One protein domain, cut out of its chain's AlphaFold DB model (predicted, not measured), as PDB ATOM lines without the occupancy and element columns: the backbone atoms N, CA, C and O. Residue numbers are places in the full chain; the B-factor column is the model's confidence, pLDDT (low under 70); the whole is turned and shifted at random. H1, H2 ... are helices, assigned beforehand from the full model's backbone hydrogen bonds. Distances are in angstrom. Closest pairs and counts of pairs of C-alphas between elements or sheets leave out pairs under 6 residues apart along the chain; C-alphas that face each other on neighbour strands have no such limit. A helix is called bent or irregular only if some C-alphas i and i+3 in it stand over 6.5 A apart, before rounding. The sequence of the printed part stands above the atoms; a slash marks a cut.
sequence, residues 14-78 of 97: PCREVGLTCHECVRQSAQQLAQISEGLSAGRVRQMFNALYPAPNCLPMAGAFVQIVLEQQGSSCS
ATOM      1  N   PRO A  14     291.117 430.989 462.788       57.59
ATOM      2  CA  PRO A  14     290.146 429.888 462.770       57.59
ATOM      3  C   PRO A  14     290.176 428.988 464.015       57.59
ATOM      4  O   PRO A  14     289.140 428.506 464.451       57.59
ATOM      5  N   CYS A  15     291.338 428.762 464.634       58.75
ATOM      6  CA  CYS A  15     291.413 427.955 465.859       58.75
ATOM      7  C   CYS A  15     290.970 428.757 467.091       58.75
ATOM      8  O   CYS A  15     290.397 428.206 468.029       58.75
ATOM      9  N   ARG A  16     291.219 430.073 467.079       58.75
ATOM     10  CA  ARG A  16     290.808 430.996 468.141       58.75
ATOM     11  C   ARG A  16     289.297 431.239 468.127       58.75
ATOM     12  O   ARG A  16     288.706 431.312 469.198       58.75
ATOM     13  N   GLU A  17     288.679 431.299 466.948       56.66
ATOM     14  CA  GLU A  17     287.224 431.432 466.770       56.66
ATOM     15  C   GLU A  17     286.445 430.240 467.343       56.66
ATOM     16  O   GLU A  17     285.321 430.404 467.807       56.66
ATOM     17  N   VAL A  18     287.066 429.057 467.388       57.91
ATOM     18  CA  VAL A  18     286.486 427.830 467.965       57.91
ATOM     19  C   VAL A  18     286.956 427.603 469.418       57.91
ATOM     20  O   VAL A  18     286.557 426.642 470.066       57.91
ATOM     21  N   GLY A  19     287.795 428.494 469.966       59.88
ATOM     22  CA  GLY A  19     288.310 428.403 471.339       59.88
ATOM     23  C   GLY A  19     289.351 427.298 471.576       59.88
ATOM     24  O   GLY A  19     289.653 426.993 472.727       59.88
ATOM     25  N   LEU A  20     289.921 426.710 470.518       64.44
ATOM     26  CA  LEU A  20     290.811 425.545 470.583       64.44
ATOM     27  C   LEU A  20     292.289 425.925 470.472       64.44
ATOM     28  O   LEU A  20     292.680 426.803 469.698       64.44
ATOM     29  N   THR A  21     293.156 425.210 471.188       73.69
ATOM     30  CA  THR A  21     294.619 425.368 471.068       73.69
ATOM     31  C   THR A  21     295.127 424.936 469.672       73.69
ATOM     32  O   THR A  21     294.483 424.109 469.029       73.69
ATOM     33  N   CYS A  22     296.289 425.440 469.181       73.25
ATOM     34  CA  CYS A  22     296.902 424.973 467.899       73.25
ATOM     35  C   CYS A  22     296.894 423.433 467.842       73.25
ATOM     36  O   CYS A  22     296.595 422.854 466.807       73.25
ATOM     37  N   HIS A  23     297.232 422.777 468.957       74.31
ATOM     38  CA  HIS A  23     297.362 421.325 469.038       74.31
ATOM     39  C   HIS A  23     296.025 420.599 468.817       74.31
ATOM     40  O   HIS A  23     295.950 419.671 468.013       74.31
ATOM     41  N   GLU A  24     294.959 421.028 469.496       76.00
ATOM     42  CA  GLU A  24     293.628 420.426 469.337       76.00
ATOM     43  C   GLU A  24     293.031 420.716 467.965       76.00
ATOM     44  O   GLU A  24     292.530 419.803 467.310       76.00
ATOM     45  N   CYS A  25     293.165 421.957 467.497       77.94
ATOM     46  CA  CYS A  25     292.699 422.380 466.184       77.94
ATOM     47  C   CYS A  25     293.353 421.544 465.073       77.94
ATOM     48  O   CYS A  25     292.667 420.993 464.217       77.94
ATOM     49  N   VAL A  26     294.677 421.356 465.134       81.25
ATOM     50  CA  VAL A  26     295.420 420.533 464.170       81.25
ATOM     51  C   VAL A  26     295.003 419.063 464.239       81.25
ATOM     52  O   VAL A  26     294.822 418.449 463.189       81.25
ATOM     53  N   ARG A  27     294.804 418.482 465.435       82.38
ATOM     54  CA  ARG A  27     294.306 417.097 465.555       82.38
ATOM     55  C   ARG A  27     292.918 416.942 464.946       82.38
ATOM     56  O   ARG A  27     292.702 415.988 464.205       82.38
ATOM     57  N   GLN A  28     291.996 417.849 465.245       80.44
ATOM     58  CA  GLN A  28     290.626 417.769 464.746       80.44
ATOM     59  C   GLN A  28     290.581 417.944 463.226       80.44
ATOM     60  O   GLN A  28     289.962 417.137 462.532       80.44
ATOM     61  N   SER A  29     291.313 418.922 462.689       82.00
ATOM     62  CA  SER A  29     291.421 419.118 461.245       82.00
ATOM     63  C   SER A  29     292.105 417.941 460.550       82.00
ATOM     64  O   SER A  29     291.663 417.561 459.472       82.00
ATOM     65  N   ALA A  30     293.122 417.315 461.157       84.06
ATOM     66  CA  ALA A  30     293.742 416.099 460.622       84.06
ATOM     67  C   ALA A  30     292.735 414.946 460.514       84.06
ATOM     68  O   ALA A  30     292.675 414.277 459.488       84.06
ATOM     69  N   GLN A  31     291.914 414.738 461.548       82.00
ATOM     70  CA  GLN A  31     290.877 413.701 461.558       82.00
ATOM     71  C   GLN A  31     289.812 413.945 460.487       82.00
ATOM     72  O   GLN A  31     289.442 413.033 459.753       82.00
ATOM     73  N   GLN A  32     289.331 415.183 460.371       80.50
ATOM     74  CA  GLN A  32     288.361 415.556 459.341       80.50
ATOM     75  C   GLN A  32     288.956 415.407 457.943       80.50
ATOM     76  O   GLN A  32     288.302 414.886 457.042       80.50
ATOM     77  N   LEU A  33     290.217 415.806 457.768       82.50
ATOM     78  CA  LEU A  33     290.916 415.650 456.505       82.50
ATOM     79  C   LEU A  33     291.099 414.191 456.138       82.50
ATOM     80  O   LEU A  33     290.836 413.845 454.995       82.50
ATOM     81  N   ALA A  34     291.474 413.321 457.070       82.38
ATOM     82  CA  ALA A  34     291.607 411.894 456.801       82.38
ATOM     83  C   ALA A  34     290.312 411.253 456.275       82.38
ATOM     84  O   ALA A  34     290.373 410.331 455.470       82.38
ATOM     85  N   GLN A  35     289.148 411.769 456.682       78.00
ATOM     86  CA  GLN A  35     287.846 411.282 456.212       78.00
ATOM     87  C   GLN A  35     287.516 411.699 454.774       78.00
ATOM     88  O   GLN A  35     286.746 411.011 454.112       78.00
ATOM     89  N   ILE A  36     288.065 412.821 454.294       77.94
ATOM     90  CA  ILE A  36     287.786 413.353 452.946       77.94
ATOM     91  C   ILE A  36     288.961 413.199 451.974       77.94
ATOM     92  O   ILE A  36     288.793 413.349 450.767       77.94
ATOM     93  N   SER A  37     290.160 412.925 452.488       72.31
ATOM     94  CA  SER A  37     291.394 412.766 451.721       72.31
ATOM     95  C   SER A  37     291.709 411.283 451.575       72.31
ATOM     96  O   SER A  37     292.488 410.722 452.332       72.31
ATOM     97  N   GLU A  38     291.087 410.623 450.604       72.12
ATOM     98  CA  GLU A  38     291.413 409.232 450.277       72.12
ATOM     99  C   GLU A  38     292.626 409.201 449.326       72.12
ATOM    100  O   GLU A  38     292.662 409.922 448.326       72.12
ATOM    101  N   GLY A  39     293.655 408.413 449.655       76.19
ATOM    102  CA  GLY A  39     294.829 408.219 448.792       76.19
ATOM    103  C   GLY A  39     295.781 409.419 448.674       76.19
ATOM    104  O   GLY A  39     296.554 409.498 447.715       76.19
ATOM    105  N   LEU A  40     295.754 410.368 449.616       79.31
ATOM    106  CA  LEU A  40     296.711 411.474 449.604       79.31
ATOM    107  C   LEU A  40     298.096 411.022 450.079       79.31
ATOM    108  O   LEU A  40     298.261 410.471 451.161       79.31
ATOM    109  N   SER A  41     299.128 411.365 449.308       83.56
ATOM    110  CA  SER A  41     300.514 411.138 449.713       83.56
ATOM    111  C   SER A  41     300.941 412.072 450.851       83.56
ATOM    112  O   SER A  41     300.513 413.228 450.930       83.56
ATOM    113  N   ALA A  42     301.870 411.603 451.689       83.69
ATOM    114  CA  ALA A  42     302.437 412.359 452.811       83.69
ATOM    115  C   ALA A  42     302.892 413.782 452.421       83.69
ATOM    116  O   ALA A  42     302.670 414.747 453.152       83.69
ATOM    117  N   GLY A  43     303.497 413.925 451.234       84.75
ATOM    118  CA  GLY A  43     303.955 415.213 450.712       84.75
ATOM    119  C   GLY A  43     302.812 416.193 450.436       84.75
ATOM    120  O   GLY A  43     302.921 417.372 450.773       84.75
ATOM    121  N   ARG A  44     301.690 415.711 449.889       85.06
ATOM    122  CA  ARG A  44     300.518 416.547 449.592       85.06
ATOM    123  C   ARG A  44     299.769 416.944 450.865       85.06
ATOM    124  O   ARG A  44     299.381 418.102 450.998       85.06
ATOM    125  N   VAL A  45     299.670 416.036 451.838       86.06
ATOM    126  CA  VAL A  45     299.126 416.341 453.175       86.06
ATOM    127  C   VAL A  45     299.951 417.434 453.862       86.06
ATOM    128  O   VAL A  45     299.398 418.378 454.423       86.06
ATOM    129  N   ARG A  46     301.284 417.370 453.755       85.88
ATOM    130  CA  ARG A  46     302.180 418.393 454.309       85.88
ATOM    131  C   ARG A  46     302.046 419.747 453.608       85.88
ATOM    132  O   ARG A  46     302.091 420.779 454.273       85.88
ATOM    133  N   GLN A  47     301.859 419.764 452.287       86.19
ATOM    134  CA  GLN A  47     301.572 421.002 451.554       86.19
ATOM    135  C   GLN A  47     300.249 421.635 452.001       86.19
ATOM    136  O   GLN A  47     300.215 422.836 452.257       86.19
ATOM    137  N   MET A  48     299.192 420.834 452.171       83.56
ATOM    138  CA  MET A  48     297.919 421.314 452.720       83.56
ATOM    139  C   MET A  48     298.070 421.862 454.134       83.56
ATOM    140  O   MET A  48     297.529 422.923 454.426       83.56
ATOM    141  N   PHE A  49     298.845 421.196 454.992       84.44
ATOM    142  CA  PHE A  49     299.129 421.706 456.329       84.44
ATOM    143  C   PHE A  49     299.743 423.109 456.283       84.44
ATOM    144  O   PHE A  49     299.279 424.001 456.982       84.44
ATOM    145  N   ASN A  50     300.744 423.329 455.431       83.69
ATOM    146  CA  ASN A  50     301.383 424.641 455.308       83.69
ATOM    147  C   ASN A  50     300.437 425.711 454.738       83.69
ATOM    148  O   ASN A  50     300.546 426.874 455.114       83.69
ATOM    149  N   ALA A  51     299.508 425.326 453.856       82.75
ATOM    150  CA  ALA A  51     298.489 426.231 453.328       82.75
ATOM    151  C   ALA A  51     297.442 426.619 454.389       82.75
ATOM    152  O   ALA A  51     297.012 427.768 454.434       82.75
ATOM    153  N   LEU A  52     297.055 425.678 455.258       77.44
ATOM    154  CA  LEU A  52     296.073 425.890 456.330       77.44
ATOM    155  C   LEU A  52     296.679 426.571 457.565       77.44
ATOM    156  O   LEU A  52     296.011 427.355 458.236       77.44
ATOM    157  N   TYR A  53     297.950 426.287 457.857       77.12
ATOM    158  CA  TYR A  53     298.667 426.763 459.036       77.12
ATOM    159  C   TYR A  53     299.979 427.467 458.654       77.12
ATOM    160  O   TYR A  53     301.060 426.978 458.987       77.12
ATOM    161  N   PRO A  54     299.923 428.651 458.014       71.69
ATOM    162  CA  PRO A  54     301.124 429.413 457.662       71.69
ATOM    163  C   PRO A  54     301.887 429.951 458.885       71.69
ATOM    164  O   PRO A  54     303.014 430.427 458.758       71.69
ATOM    165  N   ALA A  55     301.293 429.907 460.083       74.12
ATOM    166  CA  ALA A  55     301.934 430.427 461.282       74.12
ATOM    167  C   ALA A  55     303.097 429.523 461.739       74.12
ATOM    168  O   ALA A  55     302.904 428.319 461.946       74.12
ATOM    169  N   PRO A  56     304.275 430.096 462.053       67.50
ATOM    170  CA  PRO A  56     305.461 429.324 462.417       67.50
ATOM    171  C   PRO A  56     305.299 428.520 463.715       67.50
ATOM    172  O   PRO A  56     306.039 427.574 463.962       67.50
ATOM    173  N   ASN A  57     304.314 428.868 464.546       68.81
ATOM    174  CA  ASN A  57     304.085 428.226 465.839       68.81
ATOM    175  C   ASN A  57     303.434 426.847 465.716       68.81
ATOM    176  O   ASN A  57     303.682 425.996 466.567       68.81
ATOM    177  N   CYS A  58     302.614 426.618 464.685       69.75
ATOM    178  CA  CYS A  58     302.027 425.300 464.470       69.75
ATOM    179  C   CYS A  58     302.907 424.429 463.524       69.75
ATOM    180  O   CYS A  58     302.666 423.233 463.430       69.75
ATOM    181  N   LEU A  59     303.983 424.951 462.901       72.12
ATOM    182  CA  LEU A  59     304.926 424.173 462.064       72.12
ATOM    183  C   LEU A  59     305.467 422.864 462.677       72.12
ATOM    184  O   LEU A  59     305.505 421.869 461.949       72.12
ATOM    185  N   PRO A  60     305.868 422.784 463.968       78.31
ATOM    186  CA  PRO A  60     306.326 421.513 464.543       78.31
ATOM    187  C   PRO A  60     305.229 420.434 464.564       78.31
ATOM    188  O   PRO A  60     305.535 419.248 464.652       78.31
ATOM    189  N   MET A  61     303.955 420.821 464.431       80.12
ATOM    190  CA  MET A  61     302.813 419.903 464.384       80.12
ATOM    191  C   MET A  61     302.583 419.302 462.992       80.12
ATOM    192  O   MET A  61     301.781 418.378 462.868       80.12
ATOM    193  N   ALA A  62     303.289 419.765 461.951       81.81
ATOM    194  CA  ALA A  62     303.131 419.252 460.588       81.81
ATOM    195  C   ALA A  62     303.382 417.737 460.506       81.81
ATOM    196  O   ALA A  62     302.691 417.030 459.778       81.81
ATOM    197  N   GLY A  63     304.349 417.227 461.278       83.88
ATOM    198  CA  GLY A  63     304.636 415.793 461.353       83.88
ATOM    199  C   GLY A  63     303.488 415.004 461.985       83.88
ATOM    200  O   GLY A  63     303.024 414.028 461.404       83.88
ATOM    201  N   ALA A  64     302.982 415.470 463.131       84.25
ATOM    202  CA  ALA A  64     301.853 414.845 463.819       84.25
ATOM    203  C   ALA A  64     300.583 414.851 462.953       84.25
ATOM    204  O   ALA A  64     299.865 413.858 462.890       84.25
ATOM    205  N   PHE A  65     300.339 415.947 462.236       85.50
ATOM    206  CA  PHE A  65     299.226 416.067 461.304       85.50
ATOM    207  C   PHE A  65     299.304 415.040 460.171       85.50
ATOM    208  O   PHE A  65     298.345 414.310 459.937       85.50
ATOM    209  N   VAL A  66     300.455 414.943 459.499       87.88
ATOM    210  CA  VAL A  66     300.664 413.972 458.415       87.88
ATOM    211  C   VAL A  66     300.509 412.540 458.928       87.88
ATOM    212  O   VAL A  66     299.845 411.738 458.276       87.88
ATOM    213  N   GLN A  67     301.054 412.234 460.108       86.50
ATOM    214  CA  GLN A  67     300.941 410.912 460.718       86.50
ATOM    215  C   GLN A  67     299.477 410.520 460.958       86.50
ATOM    216  O   GLN A  67     299.059 409.449 460.529       86.50
ATOM    217  N   ILE A  68     298.681 411.401 461.578       84.88
ATOM    218  CA  ILE A  68     297.259 411.147 461.860       84.88
ATOM    219  C   ILE A  68     296.482 410.903 460.565       84.88
ATOM    220  O   ILE A  68     295.670 409.982 460.501       84.88
ATOM    221  N   VAL A  69     296.731 411.715 459.533       85.06
ATOM    222  CA  VAL A  69     296.026 411.596 458.253       85.06
ATOM    223  C   VAL A  69     296.333 410.259 457.576       85.06
ATOM    224  O   VAL A  69     295.412 409.557 457.172       85.06
ATOM    225  N   LEU A  70     297.607 409.868 457.500       84.94
ATOM    226  CA  LEU A  70     298.011 408.619 456.850       84.94
ATOM    227  C   LEU A  70     297.555 407.376 457.624       84.94
ATOM    228  O   LEU A  70     297.104 406.407 457.021       84.94
ATOM    229  N   GLU A  71     297.636 407.404 458.954       84.50
ATOM    230  CA  GLU A  71     297.213 406.289 459.810       84.50
ATOM    231  C   GLU A  71     295.701 406.039 459.703       84.50
ATOM    232  O   GLU A  71     295.240 404.896 459.633       84.50
ATOM    233  N   GLN A  72     294.914 407.113 459.603       81.19
ATOM    234  CA  GLN A  72     293.469 407.014 459.423       81.19
ATOM    235  C   GLN A  72     293.068 406.628 458.002       81.19
ATOM    236  O   GLN A  72     292.118 405.864 457.858       81.19
ATOM    237  N   GLN A  73     293.813 407.061 456.980       76.12
ATOM    238  CA  GLN A  73     293.641 406.575 455.605       76.12
ATOM    239  C   GLN A  73     293.940 405.073 455.470       76.12
ATOM    240  O   GLN A  73     293.264 404.368 454.730       76.12
ATOM    241  N   GLY A  74     294.939 404.557 456.196       65.38
ATOM    242  CA  GLY A  74     295.219 403.117 456.234       65.38
ATOM    243  C   GLY A  74     294.137 402.319 456.973       65.38
ATOM    244  O   GLY A  74     293.852 401.175 456.625       65.38
ATOM    245  N   SER A  75     293.495 402.940 457.965       61.03
ATOM    246  CA  SER A  75     292.436 402.323 458.774       61.03
ATOM    247  C   SER A  75     291.050 402.386 458.113       61.03
ATOM    248  O   SER A  75     290.183 401.553 458.394       61.03
ATOM    249  N   SER A  76     290.815 403.343 457.211       54.25
ATOM    250  CA  SER A  76     289.528 403.530 456.529       54.25
ATOM    251  C   SER A  76     289.218 402.456 455.481       54.25
ATOM    252  O   SER A  76     288.049 402.301 455.125       54.25
ATOM    253  N   CYS A  77     290.186 401.614 455.095       48.25
ATOM    254  CA  CYS A  77     289.907 400.381 454.347       48.25
ATOM    255  C   CYS A  77     289.052 399.368 455.129       48.25
ATOM    256  O   CYS A  77     288.409 398.529 454.504       48.25
ATOM    257  N   SER A  78     288.987 399.447 456.466       46.03
ATOM    258  CA  SER A  78     288.233 398.482 457.284       46.03
ATOM    259  C   SER A  78     287.012 399.068 458.000       46.03
ATOM    260  O   SER A  78     286.212 398.317 458.552       46.03
TER     261      SER A  78
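AT A GLANCE: This is residues 14 to 78 of the 97 residues of an uncharacterized protein of Bryobacterales bacterium (UniProt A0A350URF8). Three helices make a small elongated body: H4, the longest, packs on H2 at a shallow tilt along one side and on H3 at a steep tilt along the other, and the three centres form a triangle. The short H1 is a small turn close to H2. The printed part has 65 residues with four named helices, H1, H2, H3 and H4 in chain order, and no named strand; the class is all helix. It is compact, with a radius of gyration of the C-alphas of 11.5 A and spans of 34 by 21 by 15 A.

IN THESE COORDINATES: H1, residues 14 to 17, is 5.2 A long and begins at C-alpha 14 (290.146, 429.888, 462.770). H2, residues 22 to 36, is 21.0 A long. H3, residues 42 to 52, is 15.4 A long and begins at C-alpha 42 (302.437, 412.359, 452.811). H4, residues 59 to 75, is 25.4 A long and ends at C-alpha 75 (292.436, 402.323, 458.774). H4 is irregular, but only just: C-alphas 60 and 63 are 6.8 A apart.

HOW THE PARTS SIT: H1 and H2 are close but not clearly touching; their closest C-alphas, of Cys 15 and Cys 25, are 5.7 A apart. H2 and H4 touch, the same way at a shallow tilt of 32 degrees, closest at the C-alphas of Ala 34 and Val 69, 4.7 A. H3 and H4 touch, opposite ways at a steep tilt of 51 degrees, closest at the C-alphas of Val 45 and Val 66, 6.0 A. H2 and H3 are near each other, with 9 pairs of C-alphas within 10 A. H1 is apart from H3 and H4. Every O i to N i+4 pair is within hydrogen-bond range in H2 and H3, and 11 of 13 in H4; H1 is too short for such a pair.

THE WHOLE: The C-alphas farthest apart, of Pro 56 and Ser 78, are 35.7 A apart. The printed part has no cut. The links H1 to H2 and H2 to H3 are tight, and H3 to H4 is short. Mean pLDDT of the printed part is 75.9; residues 14 to 20, 56 to 58 and 74 to 78 are under 70.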